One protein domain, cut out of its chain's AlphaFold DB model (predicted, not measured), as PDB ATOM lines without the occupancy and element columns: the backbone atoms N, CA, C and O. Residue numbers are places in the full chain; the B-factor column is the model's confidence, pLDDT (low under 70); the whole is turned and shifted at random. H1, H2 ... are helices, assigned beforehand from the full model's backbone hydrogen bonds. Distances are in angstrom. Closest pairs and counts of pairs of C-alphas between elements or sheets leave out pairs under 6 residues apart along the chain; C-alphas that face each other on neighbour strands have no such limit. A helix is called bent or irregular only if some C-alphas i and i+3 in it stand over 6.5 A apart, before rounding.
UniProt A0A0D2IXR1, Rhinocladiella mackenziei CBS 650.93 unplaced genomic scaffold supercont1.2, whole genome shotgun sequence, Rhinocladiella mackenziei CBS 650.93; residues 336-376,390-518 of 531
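This is residues 336 to 376 and 390 to 518 of the 531 residues of an uncharacterized protein of Rhinocladiella mackenziei CBS 650.93 (UniProt A0A0D2IXR1). The longest helix, H3, lies side by side with H4 in a long antiparallel pair, and the shorter H5 and H6 pack on part of that pair to make a four-helix up-and-down bundle, each helix running against the one before it. H1 and H2 pack on H3, with residues 362 to 367 of H2 sticking out, while small H7 packs on H6. The printed part has 170 residues with seven named helices, H1 to H7 in chain order, and no named strand: the class is all helix. It is only just compact, close to loose, with a radius of gyration of the C-alphas of 18.2 A, and elongated, spanning 60 by 35 by 24 A.

H3, residues 391 to 421, is 45.2 A long and begins at C-alpha 391 (-452.611, 273.081, 14.255). H4, residues 427 to 456, is 43.5 A long and only just irregular: C-alphas 450 and 453 are 6.7 A apart. H5, residues 473 to 488, is irregular, with C-alphas 478 and 481 7.3 A apart, and has a kink of 48 degrees near residue 482. H6 is residues 494 to 509. H2, residues 347 to 368, is 31.9 A long. H1, residues 336 to 341, begins at (-479.602, 274.232, 32.744). H7, residues 514 to 517, is irregular, with C-alphas 514 and 517 7.3 A apart; it ends at C-alpha 517 (-470.617, 288.819, 15.825).

H3 is the hub, touching four helices. H3 and H4 form a hairpin at a shallow tilt of 22 degrees; their closest C-alphas, Leu 405 and Thr 441, are 5.3 A apart. Residues 395 to 406 of H3 touch H5, closest at C-alphas Ala 402 and Pro 482, 5.2 A. H5 and H6 form a hairpin at 34.7 degrees, a shallow tilt only just short of steep; C-alphas Ala 487 and Arg 497 are closest, 4.1 A. H3 and H6 are apart. H2 touches residues 404 to 418 of H3, closest at C-alphas Leu 354 and Val 411, 6.9 A. H1 touches H3 at C-alphas Ile 339 and Leu 414, 6.8 A, the closest pair. H7 touches H6, closest at C-alphas Gln 514 and Lys 508, 5.3 A. Every O i to N i+4 pair is within hydrogen-bond range in H1 and H6; H2 has 17 of 18, H3 26 of 27, H4 23 of 26 and H5 10 of 12, and H7 is too short for such a pair.

The two C-alphas farthest apart, Gly 424 and Asp 460, are 60.4 A apart. Residues 377 to 389 are not printed, and C-alphas 376 and 390 are 14.5 A apart across this cut. The link from H4 to H5, residues 457 to 472, is long. Mean pLDDT of the printed part is 79.7; residues 364 to 376, 390, 455 to 474 and 518 are under 70.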
ATOM      1  N   ARG A 336    -478.670 273.404  33.523       91.62
ATOM      2  CA  ARG A 336    -479.602 274.232  32.744       91.62
ATOM      3  C   ARG A 336    -481.065 273.868  33.005       91.62
ATOM      4  O   ARG A 336    -481.903 274.766  33.029       91.62
ATOM      5  N   THR A 337    -481.364 272.593  33.253       91.50
ATOM      6  CA  THR A 337    -482.702 272.133  33.651       91.50
ATOM      7  C   THR A 337    -483.110 272.734  34.998       91.50
ATOM      8  O   THR A 337    -484.179 273.338  35.074       91.50
ATOM      9  N   VAL A 338    -482.242 272.684  36.017       90.00
ATOM     10  CA  VAL A 338    -482.488 273.333  37.325       90.00
ATOM     11  C   VAL A 338    -482.681 274.847  37.161       90.00
ATOM     12  O   VAL A 338    -483.650 275.402  37.673       90.00
ATOM     13  N   ILE A 339    -481.832 275.512  36.369       87.81
ATOM     14  CA  ILE A 339    -481.961 276.950  36.078       87.81
ATOM     15  C   ILE A 339    -483.293 277.274  35.384       87.81
ATOM     16  O   ILE A 339    -483.938 278.264  35.723       87.81
ATOM     17  N   SER A 340    -483.745 276.434  34.449       87.31
ATOM     18  CA  SER A 340    -485.012 276.637  33.727       87.31
ATOM     19  C   SER A 340    -486.263 276.465  34.597       87.31
ATOM     20  O   SER A 340    -487.317 276.991  34.248       87.31
ATOM     21  N   GLN A 341    -486.150 275.765  35.731       85.69
ATOM     22  CA  GLN A 341    -487.233 275.611  36.708       85.69
ATOM     23  C   GLN A 341    -487.354 276.829  37.638       85.69
ATOM     24  O   GLN A 341    -488.401 277.017  38.256       85.69
ATOM     25  N   GLY A 342    -486.310 277.658  37.743       74.00
ATOM     26  CA  GLY A 342    -486.297 278.934  38.467       74.00
ATOM     27  C   GLY A 342    -486.359 278.853  39.999       74.00
ATOM     28  O   GLY A 342    -485.898 279.776  40.658       74.00
ATOM     29  N   ILE A 343    -486.882 277.767  40.575       74.38
ATOM     30  CA  ILE A 343    -487.084 277.590  42.020       74.38
ATOM     31  C   ILE A 343    -486.321 276.351  42.497       74.38
ATOM     32  O   ILE A 343    -486.618 275.233  42.077       74.38
ATOM     33  N   ILE A 344    -485.368 276.531  43.417       76.56
ATOM     34  CA  ILE A 344    -484.642 275.418  44.045       76.56
ATOM     35  C   ILE A 344    -485.326 275.032  45.365       76.56
ATOM     36  O   ILE A 344    -485.069 275.626  46.406       76.56
ATOM     37  N   SER A 345    -486.171 273.997  45.340       70.88
ATOM     38  CA  SER A 345    -486.915 273.532  46.528       70.88
ATOM     39  C   SER A 345    -486.058 272.828  47.595       70.88
ATOM     40  O   SER A 345    -486.529 272.601  48.706       70.88
ATOM     41  N   SER A 346    -484.822 272.430  47.275       74.44
ATOM     42  CA  SER A 346    -483.837 271.928  48.249       74.44
ATOM     43  C   SER A 346    -482.414 272.052  47.687       74.44
ATOM     44  O   SER A 346    -482.244 271.900  46.477       74.44
ATOM     45  N   PRO A 347    -481.379 272.285  48.515       76.62
ATOM     46  CA  PRO A 347    -480.011 272.479  48.026       76.62
ATOM     47  C   PRO A 347    -479.359 271.204  47.482       76.62
ATOM     48  O   PRO A 347    -478.529 271.282  46.580       76.62
ATOM     49  N   ASN A 348    -479.723 270.028  48.003       81.31
ATOM     50  CA  ASN A 348    -478.972 268.786  47.792       81.31
ATOM     51  C   ASN A 348    -478.779 268.388  46.309       81.31
ATOM     52  O   ASN A 348    -477.663 267.994  45.968       81.31
ATOM     53  N   PRO A 349    -479.774 268.508  45.402       85.25
ATOM     54  CA  PRO A 349    -479.564 268.242  43.977       85.25
ATOM     55  C   PRO A 349    -478.573 269.221  43.337       85.25
ATOM     56  O   PRO A 349    -477.689 268.796  42.597       85.25
ATOM     57  N   SER A 350    -478.671 270.514  43.657       87.62
ATOM     58  CA  SER A 350    -477.780 271.548  43.120       87.62
ATOM     59  C   SER A 350    -476.350 271.393  43.645       87.62
ATOM     60  O   SER A 350    -475.411 271.406  42.854       87.62
ATOM     61  N   LEU A 351    -476.173 271.142  44.948       87.94
ATOM     62  CA  LEU A 351    -474.862 270.850  45.545       87.94
ATOM     63  C   LEU A 351    -474.234 269.574  44.958       87.94
ATOM     64  O   LEU A 351    -473.028 269.535  44.722       87.94
ATOM     65  N   LYS A 352    -475.040 268.548  44.645       91.12
ATOM     66  CA  LYS A 352    -474.551 267.351  43.945       91.12
ATOM     67  C   LYS A 352    -474.036 267.678  42.541       91.12
ATOM     68  O   LYS A 352    -473.019 267.123  42.142       91.12
ATOM     69  N   LEU A 353    -474.691 268.578  41.803       93.44
ATOM     70  CA  LEU A 353    -474.227 269.005  40.476       93.44
ATOM     71  C   LEU A 353    -472.909 269.791  40.537       93.44
ATOM     72  O   LEU A 353    -472.074 269.616  39.651       93.44
ATOM     73  N   LEU A 354    -472.684 270.582  41.593       93.06
ATOM     74  CA  LEU A 354    -471.380 271.210  41.850       93.06
ATOM     75  C   LEU A 354    -470.295 270.144  42.086       93.06
ATOM     76  O   LEU A 354    -469.258 270.171  41.429       93.06
ATOM     77  N   ALA A 355    -470.560 269.149  42.940       92.50
ATOM     78  CA  ALA A 355    -469.617 268.062  43.221       92.50
ATOM     79  C   ALA A 355    -469.360 267.132  42.011       92.50
ATOM     80  O   ALA A 355    -468.240 266.638  41.843       92.50
ATOM     81  N   GLU A 356    -470.365 266.906  41.151       94.44
ATOM     82  CA  GLU A 356    -470.205 266.233  39.851       94.44
ATOM     83  C   GLU A 356    -469.263 267.048  38.934       94.44
ATOM     84  O   GLU A 356    -468.357 266.472  38.330       94.44
ATOM     85  N   ALA A 357    -469.404 268.380  38.881       93.75
ATOM     86  CA  ALA A 357    -468.547 269.262  38.080       93.75
ATOM     87  C   ALA A 357    -467.097 269.348  38.602       93.75
ATOM     88  O   ALA A 357    -466.153 269.217  37.823       93.75
ATOM     89  N   GLU A 358    -466.903 269.528  39.913       91.12
ATOM     90  CA  GLU A 358    -465.575 269.547  40.546       91.12
ATOM     91  C   GLU A 358    -464.830 268.215  40.377       91.12
ATOM     92  O   GLU A 358    -463.606 268.194  40.242       91.12
ATOM     93  N   THR A 359    -465.558 267.094  40.382       92.12
ATOM     94  CA  THR A 359    -464.964 265.764  40.207       92.12
ATOM     95  C   THR A 359    -464.527 265.523  38.771       92.12
ATOM     96  O   THR A 359    -463.387 265.107  38.567       92.12
ATOM     97  N   LEU A 360    -465.352 265.899  37.788       91.19
ATOM     98  CA  LEU A 360    -464.960 265.855  36.380       91.19
ATOM     99  C   LEU A 360    -463.710 266.714  36.119       91.19
ATOM    100  O   LEU A 360    -462.779 266.259  35.464       91.19
ATOM    101  N   GLU A 361    -463.628 267.927  36.672       86.75
ATOM    102  CA  GLU A 361    -462.428 268.769  36.531       86.75
ATOM    103  C   GLU A 361    -461.165 268.150  37.158       86.75
ATOM    104  O   GLU A 361    -460.059 268.396  36.673       86.75
ATOM    105  N   ARG A 362    -461.303 267.340  38.214       84.25
ATOM    106  CA  ARG A 362    -460.183 266.677  38.899       84.25
ATOM    107  C   ARG A 362    -459.608 265.529  38.068       84.25
ATOM    108  O   ARG A 362    -458.437 265.581  37.698       84.25
ATOM    109  N   GLU A 363    -460.457 264.563  37.711       76.75
ATOM    110  CA  GLU A 363    -460.109 263.357  36.933       76.75
ATOM    111  C   GLU A 363    -459.433 263.693  35.593       76.75
ATOM    112  O   GLU A 363    -458.601 262.949  35.073       76.75
ATOM    113  N   VAL A 364    -459.802 264.834  35.020       67.62
ATOM    114  CA  VAL A 364    -459.457 265.217  33.651       67.62
ATOM    115  C   VAL A 364    -458.165 266.036  33.606       67.62
ATOM    116  O   VAL A 364    -457.409 265.900  32.642       67.62
ATOM    117  N   ASN A 365    -457.829 266.793  34.661       63.19
ATOM    118  CA  ASN A 365    -456.478 267.350  34.803       63.19
ATOM    119  C   ASN A 365    -455.437 266.213  34.789       63.19
ATOM    120  O   ASN A 365    -454.490 266.267  34.007       63.19
ATOM    121  N   GLU A 366    -455.656 265.150  35.570       57.47
ATOM    122  CA  GLU A 366    -454.749 263.995  35.662       57.47
ATOM    123  C   GLU A 366    -454.529 263.298  34.304       57.47
ATOM    124  O   GLU A 366    -453.412 262.895  33.979       57.47
ATOM    125  N   GLN A 367    -455.564 263.217  33.459       58.38
ATOM    126  CA  GLN A 367    -455.503 262.523  32.165       58.38
ATOM    127  C   GLN A 367    -455.010 263.379  30.982       58.38
ATOM    128  O   GLN A 367    -454.668 262.819  29.933       58.38
ATOM    129  N   LEU A 368    -454.974 264.712  31.104       63.25
ATOM    130  CA  LEU A 368    -454.655 265.640  30.001       63.25
ATOM    131  C   LEU A 368    -453.453 266.568  30.261       63.25
ATOM    132  O   LEU A 368    -453.111 267.350  29.376       63.25
ATOM    133  N   ILE A 369    -452.728 266.397  31.376       53.25
ATOM    134  CA  ILE A 369    -451.393 267.000  31.627       53.25
ATOM    135  C   ILE A 369    -450.406 266.797  30.456       53.25
ATOM    136  O   ILE A 369    -449.534 267.629  30.236       53.25
ATOM    137  N   SER A 370    -450.557 265.723  29.670       54.34
ATOM    138  CA  SER A 370    -449.715 265.443  28.494       54.34
ATOM    139  C   SER A 370    -449.968 266.333  27.266       54.34
ATOM    140  O   SER A 370    -449.194 266.260  26.314       54.34
ATOM    141  N   LEU A 371    -451.026 267.155  27.242       58.91
ATOM    142  CA  LEU A 371    -451.183 268.168  26.196       58.91
ATOM    143  C   LEU A 371    -450.204 269.325  26.462       58.91
ATOM    144  O   LEU A 371    -450.293 269.936  27.532       58.91
ATOM    145  N   PRO A 372    -449.351 269.713  25.494       55.94
ATOM    146  CA  PRO A 372    -448.515 270.902  25.627       55.94
ATOM    147  C   PRO A 372    -449.352 272.147  25.939       55.94
ATOM    148  O   PRO A 372    -450.437 272.332  25.375       55.94
ATOM    149  N   GLN A 373    -448.861 273.007  26.832       59.06
ATOM    150  CA  GLN A 373    -449.488 274.305  27.070       59.06
ATOM    151  C   GLN A 373    -449.089 275.270  25.956       59.06
ATOM    152  O   GLN A 373    -447.916 275.371  25.603       59.06
ATOM    153  N   VAL A 374    -450.052 276.034  25.439       58.72
ATOM    154  CA  VAL A 374    -449.775 277.064  24.422       58.72
ATOM    155  C   VAL A 374    -448.928 278.211  25.001       58.72
ATOM    156  O   VAL A 374    -448.204 278.877  24.272       58.72
ATOM    157  N   LEU A 375    -448.982 278.413  26.321       53.25
ATOM    158  CA  LEU A 375    -448.240 279.454  27.041       53.25
ATOM    159  C   LEU A 375    -446.768 279.084  27.324       53.25
ATOM    160  O   LEU A 375    -445.945 279.982  27.497       53.25
ATOM    161  N   ASP A 376    -446.409 277.793  27.321       51.34
ATOM    162  CA  ASP A 376    -445.048 277.325  27.641       51.34
ATOM    163  C   ASP A 376    -444.051 277.497  26.476       51.34
ATOM    164  O   ASP A 376    -442.858 277.235  26.634       51.34
ATOM    165  N   ASN A 390    -448.686 271.200  16.506       67.31
ATOM    166  CA  ASN A 390    -449.519 271.035  15.324       67.31
ATOM    167  C   ASN A 390    -450.787 271.893  15.461       67.31
ATOM    168  O   ASN A 390    -451.378 271.987  16.537       67.31
ATOM    169  N   VAL A 391    -451.280 272.444  14.346       71.06
ATOM    170  CA  VAL A 391    -452.611 273.081  14.255       71.06
ATOM    171  C   VAL A 391    -453.700 272.156  14.819       71.06
ATOM    172  O   VAL A 391    -454.656 272.629  15.434       71.06
ATOM    173  N   ARG A 392    -453.533 270.834  14.657       73.88
ATOM    174  CA  ARG A 392    -454.362 269.800  15.291       73.88
ATOM    175  C   ARG A 392    -454.395 269.932  16.817       73.88
ATOM    176  O   ARG A 392    -455.478 270.058  17.380       73.88
ATOM    177  N   ASP A 393    -453.236 269.913  17.464       75.81
ATOM    178  CA  ASP A 393    -453.106 269.846  18.925       75.81
ATOM    179  C   ASP A 393    -453.605 271.142  19.564       75.81
ATOM    180  O   ASP A 393    -454.335 271.111  20.552       75.81
ATOM    181  N   ILE A 394    -453.301 272.279  18.926       77.50
ATOM    182  CA  ILE A 394    -453.825 273.590  19.315       77.50
ATOM    183  C   ILE A 394    -455.354 273.599  19.183       77.50
ATOM    184  O   ILE A 394    -456.027 273.974  20.133       77.50
ATOM    185  N   THR A 395    -455.924 273.097  18.078       80.19
ATOM    186  CA  THR A 395    -457.391 272.979  17.914       80.19
ATOM    187  C   THR A 395    -458.024 272.108  19.010       80.19
ATOM    188  O   THR A 395    -459.046 272.486  19.583       80.19
ATOM    189  N   VAL A 396    -457.417 270.958  19.334       83.19
ATOM    190  CA  VAL A 396    -457.870 270.053  20.408       83.19
ATOM    191  C   VAL A 396    -457.820 270.756  21.770       83.19
ATOM    192  O   VAL A 396    -458.800 270.709  22.514       83.19
ATOM    193  N   ARG A 397    -456.726 271.470  22.069       84.81
ATOM    194  CA  ARG A 397    -456.563 272.267  23.293       84.81
ATOM    195  C   ARG A 397    -457.600 273.387  23.372       84.81
ATOM    196  O   ARG A 397    -458.281 273.495  24.384       84.81
ATOM    197  N   THR A 398    -457.809 274.157  22.304       87.94
ATOM    198  CA  THR A 398    -458.821 275.226  22.258       87.94
ATOM    199  C   THR A 398    -460.231 274.694  22.539       87.94
ATOM    200  O   THR A 398    -460.954 275.300  23.330       87.94
ATOM    201  N   PHE A 399    -460.633 273.562  21.945       89.38
ATOM    202  CA  PHE A 399    -461.949 272.971  22.225       89.38
ATOM    203  C   PHE A 399    -462.067 272.421  23.646       89.38
ATOM    204  O   PHE A 399    -463.101 272.627  24.279       89.38
ATOM    205  N   TYR A 400    -461.014 271.797  24.177       90.19
ATOM    206  CA  TYR A 400    -460.960 271.373  25.576       90.19
ATOM    207  C   TYR A 400    -461.177 272.556  26.531       90.19
ATOM    208  O   TYR A 400    -462.087 272.525  27.362       90.19
ATOM    209  N   CYS A 401    -460.422 273.642  26.355       91.81
ATOM    210  CA  CYS A 401    -460.552 274.848  27.171       91.81
ATOM    211  C   CYS A 401    -461.932 275.507  27.009       91.81
ATOM    212  O   CYS A 401    -462.489 275.992  27.990       91.81
ATOM    213  N   ALA A 402    -462.532 275.461  25.814       93.81
ATOM    214  CA  ALA A 402    -463.883 275.960  25.562       93.81
ATOM    215  C   ALA A 402    -464.980 275.115  26.248       93.81
ATOM    216  O   ALA A 402    -465.911 275.679  26.827       93.81
ATOM    217  N   PHE A 403    -464.858 273.782  26.264       94.44
ATOM    218  CA  PHE A 403    -465.763 272.910  27.026       94.44
ATOM    219  C   PHE A 403    -465.668 273.194  28.541       94.44
ATOM    220  O   PHE A 403    -466.700 273.373  29.196       94.44
ATOM    221  N   ARG A 404    -464.452 273.324  29.096       94.31
ATOM    222  CA  ARG A 404    -464.237 273.706  30.510       94.31
ATOM    223  C   ARG A 404    -464.797 275.090  30.829       94.31
ATOM    224  O   ARG A 404    -465.484 275.270  31.832       94.31
ATOM    225  N   LEU A 405    -464.556 276.059  29.943       95.25
ATOM    226  CA  LEU A 405    -465.040 277.431  30.074       95.25
ATOM    227  C   LEU A 405    -466.570 277.454  30.153       95.25
ATOM    228  O   LEU A 405    -467.113 278.039  31.089       95.25
ATOM    229  N   LYS A 406    -467.283 276.757  29.252       95.38
ATOM    230  CA  LYS A 406    -468.750 276.672  29.350       95.38
ATOM    231  C   LYS A 406    -469.210 275.896  30.590       95.38
ATOM    232  O   LYS A 406    -470.223 276.283  31.171       95.38
ATOM    233  N   THR A 407    -468.478 274.881  31.050       95.44
ATOM    234  CA  THR A 407    -468.791 274.182  32.311       95.44
ATOM    235  C   THR A 407    -468.742 275.139  33.501       95.44
ATOM    236  O   THR A 407    -469.752 275.310  34.182       95.44
ATOM    237  N   HIS A 408    -467.633 275.858  33.700       96.12
ATOM    238  CA  HIS A 408    -467.504 276.821  34.798       96.12
ATOM    239  C   HIS A 408    -468.488 277.994  34.700       96.12
ATOM    240  O   HIS A 408    -469.065 278.373  35.714       96.12
ATOM    241  N   LEU A 409    -468.752 278.527  33.501       95.19
ATOM    242  CA  LEU A 409    -469.784 279.556  33.309       95.19
ATOM    243  C   LEU A 409    -471.177 279.051  33.722       95.19
ATOM    244  O   LEU A 409    -471.922 279.769  34.378       95.19
ATOM    245  N   THR A 410    -471.509 277.796  33.402       94.62
ATOM    246  CA  THR A 410    -472.795 277.179  33.781       94.62
ATOM    247  C   THR A 410    -472.868 276.864  35.283       94.62
ATOM    248  O   THR A 410    -473.943 276.922  35.869       94.62
ATOM    249  N   VAL A 411    -471.731 276.583  35.926       95.56
ATOM    250  CA  VAL A 411    -471.627 276.444  37.389       95.56
ATOM    251  C   VAL A 411    -471.816 277.789  38.104       95.56
ATOM    252  O   VAL A 411    -472.522 277.833  39.108       95.56
ATOM    253  N   ILE A 412    -471.275 278.891  37.571       94.75
ATOM    254  CA  ILE A 412    -471.526 280.247  38.098       94.75
ATOM    255  C   ILE A 412    -473.023 280.585  38.008       94.75
ATOM    256  O   ILE A 412    -473.613 280.975  39.013       94.75
ATOM    257  N   GLU A 413    -473.668 280.321  36.859       92.44
ATOM    258  CA  GLU A 413    -475.125 280.486  36.684       92.44
ATOM    259  C   GLU A 413    -475.946 279.702  37.747       92.44
ATOM    260  O   GLU A 413    -477.033 280.140  38.129       92.44
ATOM    261  N   LEU A 414    -475.440 278.567  38.259       92.50
ATOM    262  CA  LEU A 414    -476.074 277.801  39.341       92.50
ATOM    263  C   LEU A 414    -475.781 278.360  40.739       92.50
ATOM    264  O   LEU A 414    -476.683 278.387  41.575       92.50
ATOM    265  N   LEU A 415    -474.545 278.786  41.011       92.12
ATOM    266  CA  LEU A 415    -474.155 279.372  42.298       92.12
ATOM    267  C   LEU A 415    -474.936 280.662  42.580       92.12
ATOM    268  O   LEU A 415    -475.453 280.829  43.685       92.12
ATOM    269  N   ASP A 416    -475.118 281.508  41.565       89.44
ATOM    270  CA  ASP A 416    -475.966 282.702  41.654       89.44
ATOM    271  C   ASP A 416    -477.431 282.330  41.956       89.44
ATOM    272  O   ASP A 416    -478.073 282.938  42.815       89.44
ATOM    273  N   LEU A 417    -477.963 281.279  41.317       89.06
ATOM    274  CA  LEU A 417    -479.332 280.809  41.554       89.06
ATOM    275  C   LEU A 417    -479.526 280.235  42.969       89.06
ATOM    276  O   LEU A 417    -480.556 280.502  43.592       89.06
ATOM    277  N   ILE A 418    -478.543 279.483  43.483       89.31
ATOM    278  CA  ILE A 418    -478.502 278.985  44.869       89.31
ATOM    279  C   ILE A 418    -478.510 280.167  45.847       89.31
ATOM    280  O   ILE A 418    -479.356 280.210  46.742       89.31
ATOM    281  N   ARG A 419    -477.617 281.145  45.639       87.19
ATOM    282  CA  ARG A 419    -477.477 282.347  46.477       87.19
ATOM    283  C   ARG A 419    -478.774 283.158  46.569       87.19
ATOM    284  O   ARG A 419    -479.057 283.728  47.618       87.19
ATOM    285  N   LEU A 420    -479.555 283.208  45.489       85.88
ATOM    286  CA  LEU A 420    -480.825 283.938  45.435       85.88
ATOM    287  C   LEU A 420    -482.004 283.208  46.101       85.88
ATOM    288  O   LEU A 420    -482.931 283.876  46.554       85.88
ATOM    289  N   HIS A 421    -481.998 281.870  46.160       83.81
ATOM    290  CA  HIS A 421    -483.188 281.089  46.538       83.81
ATOM    291  C   HIS A 421    -483.071 280.282  47.835       83.81
ATOM    292  O   HIS A 421    -484.101 279.843  48.345       83.81
ATOM    293  N   ILE A 422    -481.868 280.064  48.383       79.94
ATOM    294  CA  ILE A 422    -481.681 279.166  49.534       79.94
ATOM    295  C   ILE A 422    -481.139 279.916  50.755       79.94
ATOM    296  O   ILE A 422    -479.937 280.108  50.927       79.94
ATOM    297  N   SER A 423    -482.051 280.300  51.647       75.62
ATOM    298  CA  SER A 423    -481.722 280.887  52.948       75.62
ATOM    299  C   SER A 423    -480.996 279.893  53.861       75.62
ATOM    300  O   SER A 423    -481.456 278.762  54.023       75.62
ATOM    301  N   GLY A 424    -479.933 280.339  54.537       75.62
ATOM    302  CA  GLY A 424    -479.239 279.557  55.570       75.62
ATOM    303  C   GLY A 424    -478.050 278.722  55.084       75.62
ATOM    304  O   GLY A 424    -477.481 277.985  55.884       75.62
ATOM    305  N   ILE A 425    -477.651 278.843  53.814       78.62
ATOM    306  CA  ILE A 425    -476.314 278.417  53.369       78.62
ATOM    307  C   ILE A 425    -475.293 279.501  53.749       78.62
ATOM    308  O   ILE A 425    -475.623 280.686  53.803       78.62
ATOM    309  N   ASP A 426    -474.053 279.089  53.999       84.38
ATOM    310  CA  ASP A 426    -472.904 279.981  54.135       84.38
ATOM    311  C   ASP A 426    -472.655 280.774  52.832       84.38
ATOM    312  O   ASP A 426    -472.193 280.243  51.817       84.38
ATOM    313  N   THR A 427    -472.981 282.067  52.873       83.56
ATOM    314  CA  THR A 427    -472.794 283.007  51.761       83.56
ATOM    315  C   THR A 427    -471.318 283.271  51.454       83.56
ATOM    316  O   THR A 427    -470.990 283.523  50.297       83.56
ATOM    317  N   GLU A 428    -470.426 283.211  52.448       87.44
ATOM    318  CA  GLU A 428    -468.988 283.432  52.253       87.44
ATOM    319  C   GLU A 428    -468.374 282.242  51.506       87.44
ATOM    320  O   GLU A 428    -467.665 282.427  50.517       87.44
ATOM    321  N   MET A 429    -468.738 281.013  51.885       87.50
ATOM    322  CA  MET A 429    -468.347 279.801  51.157       87.50
ATOM    323  C   MET A 429    -468.849 279.807  49.701       87.50
ATOM    324  O   MET A 429    -468.073 279.529  48.783       87.50
ATOM    325  N   LEU A 430    -470.117 280.172  49.463       86.75
ATOM    326  CA  LEU A 430    -470.665 280.283  48.101       86.75
ATOM    327  C   LEU A 430    -469.972 281.375  47.274       86.75
ATOM    328  O   LEU A 430    -469.725 281.177  46.081       86.75
ATOM    329  N   GLU A 431    -469.644 282.522  47.876       88.25
ATOM    330  CA  GLU A 431    -468.939 283.592  47.170       88.25
ATOM    331  C   GLU A 431    -467.492 283.195  46.848       88.25
ATOM    332  O   GLU A 431    -467.050 283.405  45.719       88.25
ATOM    333  N   ASN A 432    -466.796 282.513  47.762       91.62
ATOM    334  CA  ASN A 432    -465.472 281.936  47.517       91.62
ATOM    335  C   ASN A 432    -465.489 280.885  46.384       91.62
ATOM    336  O   ASN A 432    -464.615 280.910  45.513       91.62
ATOM    337  N   GLN A 433    -466.500 280.006  46.324       91.94
ATOM    338  CA  GLN A 433    -466.681 279.082  45.191       91.94
ATOM    339  C   GLN A 433    -466.948 279.828  43.874       91.94
ATOM    340  O   GLN A 433    -466.358 279.496  42.842       91.94
ATOM    341  N   CYS A 434    -467.786 280.870  43.891       93.25
ATOM    342  CA  CYS A 434    -468.052 281.682  42.703       93.25
ATOM    343  C   CYS A 434    -466.773 282.384  42.209       93.25
ATOM    344  O   CYS A 434    -466.421 282.259  41.034       93.25
ATOM    345  N   GLN A 435    -466.009 283.020  43.104       94.19
ATOM    346  CA  GLN A 435    -464.718 283.641  42.785       94.19
ATOM    347  C   GLN A 435    -463.705 282.626  42.224       94.19
ATOM    348  O   GLN A 435    -463.027 282.924  41.237       94.19
ATOM    349  N   HIS A 436    -463.646 281.402  42.770       94.50
ATOM    350  CA  HIS A 436    -462.807 280.330  42.224       94.50
ATOM    351  C   HIS A 436    -463.170 280.009  40.767       94.50
ATOM    352  O   HIS A 436    -462.292 279.957  39.902       94.50
ATOM    353  N   HIS A 437    -464.456 279.818  40.462       94.88
ATOM    354  CA  HIS A 437    -464.885 279.530  39.093       94.88
ATOM    355  C   HIS A 437    -464.703 280.727  38.158       94.88
ATOM    356  O   HIS A 437    -464.276 280.528  37.022       94.88
ATOM    357  N   VAL A 438    -464.924 281.962  38.622       95.75
ATOM    358  CA  VAL A 438    -464.606 283.181  37.861       95.75
ATOM    359  C   VAL A 438    -463.124 283.187  37.475       95.75
ATOM    360  O   VAL A 438    -462.819 283.272  36.283       95.75
ATOM    361  N   MET A 439    -462.205 282.969  38.424       95.75
ATOM    362  CA  MET A 439    -460.769 282.850  38.139       95.75
ATOM    363  C   MET A 439    -460.481 281.765  37.086       95.75
ATOM    364  O   MET A 439    -459.749 282.019  36.128       95.75
ATOM    365  N   LYS A 440    -461.101 280.579  37.193       94.06
ATOM    366  CA  LYS A 440    -460.951 279.508  36.188       94.06
ATOM    367  C   LYS A 440    -461.443 279.927  34.799       94.06
ATOM    368  O   LYS A 440    -460.746 279.661  33.821       94.06
ATOM    369  N   THR A 441    -462.591 280.605  34.684       95.25
ATOM    370  CA  THR A 441    -463.083 281.095  33.378       95.25
ATOM    371  C   THR A 441    -462.108 282.079  32.733       95.25
ATOM    372  O   THR A 441    -461.907 282.035  31.521       95.25
ATOM    373  N   GLN A 442    -461.444 282.910  33.537       95.31
ATOM    374  CA  GLN A 442    -460.466 283.882  33.056       95.31
ATOM    375  C   GLN A 442    -459.162 283.204  32.616       95.31
ATOM    376  O   GLN A 442    -458.697 283.484  31.516       95.31
ATOM    377  N   MET A 443    -458.628 282.245  33.382       93.12
ATOM    378  CA  MET A 443    -457.453 281.455  32.965       93.12
ATOM    379  C   MET A 443    -457.687 280.720  31.634       93.12
ATOM    380  O   MET A 443    -456.837 280.738  30.747       93.12
ATOM    381  N   LEU A 444    -458.861 280.102  31.467       93.38
ATOM    382  CA  LEU A 444    -459.223 279.382  30.241       93.38
ATOM    383  C   LEU A 444    -459.440 280.328  29.050       93.38
ATOM    384  O   LEU A 444    -459.162 279.956  27.912       93.38
ATOM    385  N   ALA A 445    -459.910 281.553  29.298       94.81
ATOM    386  CA  ALA A 445    -460.008 282.586  28.276       94.81
ATOM    387  C   ALA A 445    -458.626 283.091  27.819       94.81
ATOM    388  O   ALA A 445    -458.428 283.250  26.614       94.81
ATOM    389  N   ASP A 446    -457.659 283.268  28.729       91.88
ATOM    390  CA  ASP A 446    -456.269 283.598  28.369       91.88
ATOM    391  C   ASP A 446    -455.643 282.486  27.510       91.88
ATOM    392  O   ASP A 446    -455.005 282.764  26.497       91.88
ATOM    393  N   GLU A 447    -455.892 281.221  27.855       89.25
ATOM    394  CA  GLU A 447    -455.398 280.060  27.108       89.25
ATOM    395  C   GLU A 447    -456.035 279.912  25.711       89.25
ATOM    396  O   GLU A 447    -455.332 279.644  24.732       89.25
ATOM    397  N   ILE A 448    -457.348 280.147  25.580       90.69
ATOM    398  CA  ILE A 448    -458.029 280.204  24.274       90.69
ATOM    399  C   ILE A 448    -457.441 281.330  23.416       90.69
ATOM    400  O   ILE A 448    -457.167 281.112  22.236       90.69
ATOM    401  N   LEU A 449    -457.222 282.515  23.997       90.12
ATOM    402  CA  LEU A 449    -456.660 283.670  23.293       90.12
ATOM    403  C   LEU A 449    -455.199 283.453  22.879       90.12
ATOM    404  O   LEU A 449    -454.837 283.817  21.761       90.12
ATOM    405  N   ALA A 450    -454.387 282.794  23.709       85.69
ATOM    406  CA  ALA A 450    -453.018 282.406  23.368       85.69
ATOM    407  C   ALA A 450    -452.952 281.435  22.173       85.69
ATOM    408  O   ALA A 450    -451.987 281.463  21.413       85.69
ATOM    409  N   GLY A 451    -453.989 280.617  21.953       79.88
ATOM    410  CA  GLY A 451    -454.116 279.760  20.769       79.88
ATOM    411  C   GLY A 451    -454.395 280.507  19.459       79.88
ATOM    412  O   GLY A 451    -454.105 279.978  18.385       79.88
ATOM    413  N   VAL A 452    -454.934 281.732  19.511       82.81
ATOM    414  CA  VAL A 452    -455.402 282.449  18.310       82.81
ATOM    415  C   VAL A 452    -454.267 282.806  17.341       82.81
ATOM    416  O   VAL A 452    -454.422 282.488  16.161       82.81
ATOM    417  N   PRO A 453    -453.123 283.395  17.757       76.44
ATOM    418  CA  PRO A 453    -452.044 283.743  16.829       76.44
ATOM    419  C   PRO A 453    -451.529 282.549  16.021       76.44
ATOM    420  O   PRO A 453    -451.356 282.672  14.814       76.44
ATOM    421  N   PHE A 454    -451.380 281.375  16.641       71.56
ATOM    422  CA  PHE A 454    -450.906 280.157  15.969       71.56
ATOM    423  C   PHE A 454    -451.907 279.570  14.962       71.56
ATOM    424  O   PHE A 454    -451.505 278.887  14.019       71.56
ATOM    425  N   LEU A 455    -453.205 279.826  15.155       68.00
ATOM    426  CA  LEU A 455    -454.269 279.429  14.227       68.00
ATOM    427  C   LEU A 455    -454.522 280.487  13.135       68.00
ATOM    428  O   LEU A 455    -455.077 280.155  12.093       68.00
ATOM    429  N   TYR A 456    -454.103 281.741  13.340       62.19
ATOM    430  CA  TYR A 456    -454.281 282.827  12.369       62.19
ATOM    431  C   TYR A 456    -453.047 283.082  11.502       62.19
ATOM    432  O   TYR A 456    -453.179 283.189  10.288       62.19
ATOM    433  N   GLN A 457    -451.855 283.206  12.085       56.19
ATOM    434  CA  GLN A 457    -450.691 283.760  11.390       56.19
ATOM    435  C   GLN A 457    -450.072 282.785  10.373       56.19
ATOM    436  O   GLN A 457    -449.884 281.594  10.636       56.19
ATOM    437  N   SER A 458    -449.682 283.314   9.207       42.62
ATOM    438  CA  SER A 458    -448.723 282.628   8.331       42.62
ATOM    439  C   SER A 458    -447.313 282.739   8.905       42.62
ATOM    440  O   SER A 458    -446.976 283.722   9.561       42.62
ATOM    441  N   ARG A 459    -446.472 281.740   8.620       42.28
ATOM    442  CA  ARG A 459    -445.142 281.574   9.227       42.28
ATOM    443  C   ARG A 459    -444.131 282.662   8.847       42.28
ATOM    444  O   ARG A 459    -443.118 282.811   9.519       42.28
ATOM    445  N   ASP A 460    -444.418 283.390   7.775       41.34
ATOM    446  CA  ASP A 460    -443.488 284.278   7.074       41.34
ATOM    447  C   ASP A 460    -443.820 285.770   7.295       41.34
ATOM    448  O   ASP A 460    -443.277 286.645   6.623       41.34
ATOM    449  N   ALA A 461    -444.737 286.073   8.222       37.78
ATOM    450  CA  ALA A 461    -445.048 287.438   8.639       37.78
ATOM    451  C   ALA A 461    -444.026 287.940   9.686       37.78
ATOM    452  O   ALA A 461    -443.723 287.207  10.629       37.78
ATOM    453  N   PRO A 462    -443.499 289.176   9.565       34.34
ATOM    454  CA  PRO A 462    -442.588 289.743  10.561       34.34
ATOM    455  C   PRO A 462    -443.298 289.964  11.905       34.34
ATOM    456  O   PRO A 462    -444.489 290.256  11.947       34.34
ATOM    457  N   ALA A 463    -442.546 289.863  13.004       37.25
ATOM    458  CA  ALA A 463    -443.062 289.789  14.378       37.25
ATOM    459  C   ALA A 463    -443.671 291.093  14.955       37.25
ATOM    460  O   ALA A 463    -443.893 291.187  16.161       37.25
ATOM    461  N   GLU A 464    -443.947 292.101  14.125       35.59
ATOM    462  CA  GLU A 464    -444.672 293.300  14.553       35.59
ATOM    463  C   GLU A 464    -446.180 293.026  14.629       35.59
ATOM    464  O   GLU A 464    -446.743 292.293  13.818       35.59
ATOM    465  N   PHE A 465    -446.849 293.626  15.619       38.19
ATOM    466  CA  PHE A 465    -448.190 293.241  16.079       38.19
ATOM    467  C   PHE A 465    -449.337 293.734  15.166       38.19
ATOM    468  O   PHE A 465    -450.289 294.377  15.611       38.19
ATOM    469  N   GLN A 466    -449.261 293.439  13.868       37.56
ATOM    470  CA  GLN A 466    -450.394 293.580  12.954       37.56
ATOM    471  C   GLN A 466    -451.406 292.445  13.214       37.56
ATOM    472  O   GLN A 466    -450.990 291.309  13.463       37.56
ATOM    473  N   PRO A 467    -452.729 292.698  13.142       40.91
ATOM    474  CA  PRO A 467    -453.729 291.638  13.235       40.91
ATOM    475  C   PRO A 467    -453.550 290.676  12.053       40.91
ATOM    476  O   PRO A 467    -453.872 291.001  10.909       40.91
ATOM    477  N   GLY A 468    -452.959 289.514  12.333       41.97
ATOM    478  CA  GLY A 468    -452.573 288.546  11.314       41.97
ATOM    479  C   GLY A 468    -453.788 288.035  10.552       41.97
ATOM    480  O   GLY A 468    -454.704 287.487  11.164       41.97
ATOM    481  N   ARG A 469    -453.771 288.194   9.222       47.31
ATOM    482  CA  ARG A 469    -454.817 287.662   8.335       47.31
ATOM    483  C   ARG A 469    -455.003 286.164   8.600       47.31
ATOM    484  O   ARG A 469    -453.988 285.483   8.739       47.31
ATOM    485  N   PRO A 470    -456.239 285.642   8.626       47.88
ATOM    486  CA  PRO A 470    -456.481 284.249   8.974       47.88
ATOM    487  C   PRO A 470    -455.899 283.328   7.901       47.88
ATOM    488  O   PRO A 470    -456.078 283.576   6.707       47.88
ATOM    489  N   ARG A 471    -455.223 282.258   8.323       52.34
ATOM    490  CA  ARG A 471    -454.493 281.376   7.407       52.34
ATOM    491  C   ARG A 471    -455.431 280.619   6.460       52.34
ATOM    492  O   ARG A 471    -455.160 280.593   5.261       52.34
ATOM    493  N   TYR A 472    -456.537 280.070   6.977       62.19
ATOM    494  CA  TYR A 472    -457.615 279.430   6.207       62.19
ATOM    495  C   TYR A 472    -459.000 279.783   6.772       62.19
ATOM    496  O   TYR A 472    -459.155 280.081   7.957       62.19
ATOM    497  N   TRP A 473    -460.051 279.661   5.949       67.12
ATOM    498  CA  TRP A 473    -461.444 279.838   6.403       67.12
ATOM    499  C   TRP A 473    -461.793 278.904   7.572       67.12
ATOM    500  O   TRP A 473    -462.530 279.259   8.495       67.12
ATOM    501  N   THR A 474    -461.236 277.690   7.547       68.00
ATOM    502  CA  THR A 474    -461.471 276.662   8.566       68.00
ATOM    503  C   THR A 474    -460.921 277.037   9.947       68.00
ATOM    504  O   THR A 474    -461.431 276.529  10.943       68.00
ATOM    505  N   ASP A 475    -459.972 277.974  10.048       71.00
ATOM    506  CA  ASP A 475    -459.411 278.428  11.329       71.00
ATOM    507  C   ASP A 475    -460.360 279.367  12.080       71.00
ATOM    508  O   ASP A 475    -460.591 279.196  13.280       71.00
ATOM    509  N   GLY A 476    -461.019 280.285  11.366       74.25
ATOM    510  CA  GLY A 476    -462.099 281.090  11.942       74.25
ATOM    511  C   GLY A 476    -463.307 280.253  12.352       74.25
ATOM    512  O   GLY A 476    -463.920 280.536  13.377       74.25
ATOM    513  N   LEU A 477    -463.616 279.188  11.603       77.50
ATOM    514  CA  LEU A 477    -464.684 278.245  11.948       77.50
ATOM    515  C   LEU A 477    -464.370 277.458  13.235       77.50
ATOM    516  O   LEU A 477    -465.232 277.369  14.107       77.50
ATOM    517  N   ARG A 478    -463.135 276.954  13.390       79.69
ATOM    518  CA  ARG A 478    -462.653 276.302  14.628       79.69
ATOM    519  C   ARG A 478    -462.773 277.224  15.845       79.69
ATOM    520  O   ARG A 478    -463.256 276.809  16.895       79.69
ATOM    521  N   LEU A 479    -462.355 278.482  15.700       85.81
ATOM    522  CA  LEU A 479    -462.333 279.459  16.793       85.81
ATOM    523  C   LEU A 479    -463.676 280.161  17.050       85.81
ATOM    524  O   LEU A 479    -463.810 280.851  18.059       85.81
ATOM    525  N   LEU A 480    -464.689 279.954  16.204       86.38
ATOM    526  CA  LEU A 480    -465.972 280.655  16.275       86.38
ATOM    527  C   LEU A 480    -466.702 280.470  17.615       86.38
ATOM    528  O   LEU A 480    -467.150 281.444  18.216       86.38
ATOM    529  N   TRP A 481    -466.834 279.229  18.093       90.38
ATOM    530  CA  TRP A 481    -467.489 278.948  19.377       90.38
ATOM    531  C   TRP A 481    -466.612 279.338  20.586       90.38
ATOM    532  O   TRP A 481    -467.110 280.094  21.423       90.38
ATOM    533  N   PRO A 482    -465.314 278.960  20.660       93.25
ATOM    534  CA  PRO A 482    -464.407 279.409  21.722       93.25
ATOM    535  C   PRO A 482    -464.356 280.935  21.900       93.25
ATOM    536  O   PRO A 482    -464.522 281.428  23.014       93.25
ATOM    537  N   LEU A 483    -464.207 281.708  20.817       92.56
ATOM    538  CA  LEU A 483    -464.153 283.172  20.899       92.56
ATOM    539  C   LEU A 483    -465.491 283.792  21.319       92.56
ATOM    540  O   LEU A 483    -465.493 284.799  22.025       92.56
ATOM    541  N   ARG A 484    -466.634 283.198  20.947       90.88
ATOM    542  CA  ARG A 484    -467.950 283.645  21.437       90.88
ATOM    543  C   ARG A 484    -468.110 283.409  22.943       90.88
ATOM    544  O   ARG A 484    -468.648 284.288  23.615       90.88
ATOM    545  N   LEU A 485    -467.613 282.294  23.491       92.12
ATOM    546  CA  LEU A 485    -467.584 282.086  24.949       92.12
ATOM    547  C   LEU A 485    -466.756 283.172  25.651       92.12
ATOM    548  O   LEU A 485    -467.215 283.753  26.632       92.12
ATOM    549  N   VAL A 486    -465.572 283.485  25.113       95.19
ATOM    550  CA  VAL A 486    -464.690 284.522  25.670       95.19
ATOM    551  C   VAL A 486    -465.287 285.927  25.539       95.19
ATOM    552  O   VAL A 486    -465.114 286.722  26.448       95.19
ATOM    553  N   ALA A 487    -465.999 286.260  24.455       91.88
ATOM    554  CA  ALA A 487    -466.488 287.621  24.204       91.88
ATOM    555  C   ALA A 487    -467.760 288.016  24.988       91.88
ATOM    556  O   ALA A 487    -467.882 289.163  25.439       91.88
ATOM    557  N   TYR A 488    -468.730 287.101  25.126       88.38
ATOM    558  CA  TYR A 488    -470.101 287.467  25.518       88.38
ATOM    559  C   TYR A 488    -470.465 287.228  26.995       88.38
ATOM    560  O   TYR A 488    -471.466 287.782  27.452       88.38
ATOM    561  N   TRP A 489    -469.679 286.469  27.766       88.25
ATOM    562  CA  TRP A 489    -469.990 286.182  29.176       88.25
ATOM    563  C   TRP A 489    -469.361 287.190  30.146       88.25
ATOM    564  O   TRP A 489    -468.175 287.491  30.058       88.25
ATOM    565  N   ARG A 490    -470.150 287.682  31.114       86.62
ATOM    566  CA  ARG A 490    -469.749 288.752  32.054       86.62
ATOM    567  C   ARG A 490    -468.614 288.365  33.017       86.62
ATOM    568  O   ARG A 490    -467.913 289.254  33.480       86.62
ATOM    569  N   SER A 491    -468.439 287.076  33.314       87.81
ATOM    570  CA  SER A 491    -467.404 286.551  34.226       87.81
ATOM    571  C   SER A 491    -465.983 286.615  33.644       87.81
ATOM    572  O   SER A 491    -464.999 286.616  34.387       87.81
ATOM    573  N   VAL A 492    -465.878 286.664  32.313       92.31
ATOM    574  CA  VAL A 492    -464.621 286.792  31.567       92.31
ATOM    575  C   VAL A 492    -464.179 288.261  31.580       92.31
ATOM    576  O   VAL A 492    -465.023 289.160  31.510       92.31
ATOM    577  N   ARG A 493    -462.872 288.540  31.684       94.12
ATOM    578  CA  ARG A 493    -462.395 289.921  31.868       94.12
ATOM    579  C   ARG A 493    -462.658 290.789  30.633       94.12
ATOM    580  O   ARG A 493    -462.671 290.319  29.496       94.12
ATOM    581  N   GLU A 494    -462.835 292.088  30.852       93.31
ATOM    582  CA  GLU A 494    -463.155 293.061  29.799       93.31
ATOM    583  C   GLU A 494    -462.034 293.207  28.744       93.31
ATOM    584  O   GLU A 494    -462.331 293.426  27.570       93.31
ATOM    585  N   ASP A 495    -460.762 293.022  29.115       94.62
ATOM    586  CA  ASP A 495    -459.631 292.945  28.176       94.62
ATOM    587  C   ASP A 495    -459.765 291.740  27.230       94.62
ATOM    588  O   ASP A 495    -459.790 291.905  26.007       94.62
ATOM    589  N   GLN A 496    -459.961 290.543  27.789       95.00
ATOM    590  CA  GLN A 496    -460.136 289.293  27.045       95.00
ATOM    591  C   GLN A 496    -461.340 289.373  26.098       95.00
ATOM    592  O   GLN A 496    -461.249 289.024  24.917       95.00
ATOM    593  N   ARG A 497    -462.460 289.905  26.603       94.38
ATOM    594  CA  ARG A 497    -463.704 290.102  25.849       94.38
ATOM    595  C   ARG A 497    -463.513 291.030  24.651       94.38
ATOM    596  O   ARG A 497    -464.018 290.732  23.567       94.38
ATOM    597  N   ARG A 498    -462.745 292.117  24.804       91.44
ATOM    598  CA  ARG A 498    -462.398 293.038  23.703       91.44
ATOM    599  C   ARG A 498    -461.501 292.383  22.658       91.44
ATOM    600  O   ARG A 498    -461.760 292.553  21.466       91.44
ATOM    601  N   VAL A 499    -460.494 291.616  23.077       90.62
ATOM    602  CA  VAL A 499    -459.607 290.883  22.157       90.62
ATOM    603  C   VAL A 499    -460.408 289.854  21.351       90.62
ATOM    604  O   VAL A 499    -460.378 289.886  20.118       90.62
ATOM    605  N   ALA A 500    -461.214 289.015  22.011       90.88
ATOM    606  CA  ALA A 500    -462.075 288.042  21.337       90.88
ATOM    607  C   ALA A 500    -463.104 288.708  20.406       90.88
ATOM    608  O   ALA A 500    -463.265 288.287  19.261       90.88
ATOM    609  N   GLY A 501    -463.745 289.798  20.844       88.25
ATOM    610  CA  GLY A 501    -464.651 290.602  20.019       88.25
ATOM    611  C   GLY A 501    -463.976 291.290  18.823       88.25
ATOM    612  O   GLY A 501    -464.645 291.629  17.845       88.25
ATOM    613  N   SER A 502    -462.653 291.478  18.854       87.50
ATOM    614  CA  SER A 502    -461.876 291.922  17.693       87.50
ATOM    615  C   SER A 502    -461.704 290.794  16.674       87.50
ATOM    616  O   SER A 502    -462.035 290.971  15.502       87.50
ATOM    617  N   PHE A 503    -461.302 289.600  17.122       86.81
ATOM    618  CA  PHE A 503    -461.197 288.428  16.247       86.81
ATOM    619  C   PHE A 503    -462.556 288.005  15.658       86.81
ATOM    620  O   PHE A 503    -462.627 287.701  14.472       86.81
ATOM    621  N   LEU A 504    -463.660 288.073  16.413       85.88
ATOM    622  CA  LEU A 504    -465.008 287.788  15.888       85.88
ATOM    623  C   LEU A 504    -465.457 288.767  14.790       85.88
ATOM    624  O   LEU A 504    -466.158 288.356  13.862       85.88
ATOM    625  N   ARG A 505    -465.042 290.040  14.851       83.94
ATOM    626  CA  ARG A 505    -465.252 290.996  13.748       83.94
ATOM    627  C   ARG A 505    -464.391 290.644  12.541       83.94
ATOM    628  O   ARG A 505    -464.923 290.565  11.442       83.94
ATOM    629  N   HIS A 506    -463.121 290.299  12.749       80.56
ATOM    630  CA  HIS A 506    -462.228 289.848  11.677       80.56
ATOM    631  C   HIS A 506    -462.763 288.585  10.958       80.56
ATOM    632  O   HIS A 506    -462.736 288.515   9.731       80.56
ATOM    633  N   ILE A 507    -463.368 287.637  11.691       79.44
ATOM    634  CA  ILE A 507    -464.078 286.472  11.122       79.44
ATOM    635  C   ILE A 507    -465.308 286.889  10.288       79.44
ATOM    636  O   ILE A 507    -465.636 286.245   9.295       79.44
ATOM    637  N   LYS A 508    -466.017 287.955  10.667       79.50
ATOM    638  CA  LYS A 508    -467.185 288.446   9.917       79.50
ATOM    639  C   LYS A 508    -466.807 289.226   8.658       79.50
ATOM    640  O   LYS A 508    -467.502 289.130   7.645       79.50
ATOM    641  N   GLU A 509    -465.766 290.042   8.774       75.69
ATOM    642  CA  GLU A 509    -465.352 291.049   7.797       75.69
ATOM    643  C   GLU A 509    -464.452 290.439   6.718       75.69
ATOM    644  O   GLU A 509    -464.777 290.559   5.538       75.69
ATOM    645  N   GLU A 510    -463.400 289.709   7.107       70.75
ATOM    646  CA  GLU A 510    -462.566 288.943   6.173       70.75
ATOM    647  C   GLU A 510    -463.240 287.602   5.854       70.75
ATOM    648  O   GLU A 510    -463.697 287.378   4.734       70.75
ATOM    649  N   LEU A 511    -463.351 286.703   6.846       71.25
ATOM    650  CA  LEU A 511    -463.853 285.335   6.642       71.25
ATOM    651  C   LEU A 511    -465.374 285.259   6.437       71.25
ATOM    652  O   LEU A 511    -465.939 284.197   6.638       71.25
ATOM    653  N   GLY A 512    -466.061 286.349   6.084       70.56
ATOM    654  CA  GLY A 512    -467.429 286.369   5.556       70.56
ATOM    655  C   GLY A 512    -468.560 285.701   6.364       70.56
ATOM    656  O   GLY A 512    -469.701 285.739   5.889       70.56
ATOM    657  N   ILE A 513    -468.308 285.112   7.540       74.06
ATOM    658  CA  ILE A 513    -469.297 284.419   8.382       74.06
ATOM    659  C   ILE A 513    -470.146 285.495   9.057       74.06
ATOM    660  O   ILE A 513    -469.781 286.047  10.095       74.06
ATOM    661  N   GLN A 514    -471.297 285.814   8.459       71.88
ATOM    662  CA  GLN A 514    -472.123 286.943   8.906       71.88
ATOM    663  C   GLN A 514    -472.587 286.795  10.354       71.88
ATOM    664  O   GLN A 514    -472.629 287.788  11.090       71.88
ATOM    665  N   GLN A 515    -472.816 285.553  10.782       71.31
ATOM    666  CA  GLN A 515    -473.189 285.247  12.152       71.31
ATOM    667  C   GLN A 515    -472.085 285.559  13.173       71.31
ATOM    668  O   GLN A 515    -472.379 285.578  14.359       71.31
ATOM    669  N   ALA A 516    -470.805 285.745  12.818       73.06
ATOM    670  CA  ALA A 516    -469.709 285.643  13.797       73.06
ATOM    671  C   ALA A 516    -469.830 286.589  15.007       73.06
ATOM    672  O   ALA A 516    -469.570 286.163  16.131       73.06
ATOM    673  N   THR A 517    -470.337 287.806  14.788       73.75
ATOM    674  CA  THR A 517    -470.617 288.819  15.825       73.75
ATOM    675  C   THR A 517    -472.023 288.735  16.439       73.75
ATOM    676  O   THR A 517    -472.425 289.641  17.169       73.75
ATOM    677  N   GLU A 518    -472.814 287.722  16.094       68.38
ATOM    678  CA  GLU A 518    -474.109 287.438  16.712       68.38
ATOM    679  C   GLU A 518    -473.866 286.594  17.966       68.38
ATOM    680  O   GLU A 518    -473.228 285.537  17.917       68.38
TER     681      GLU A 518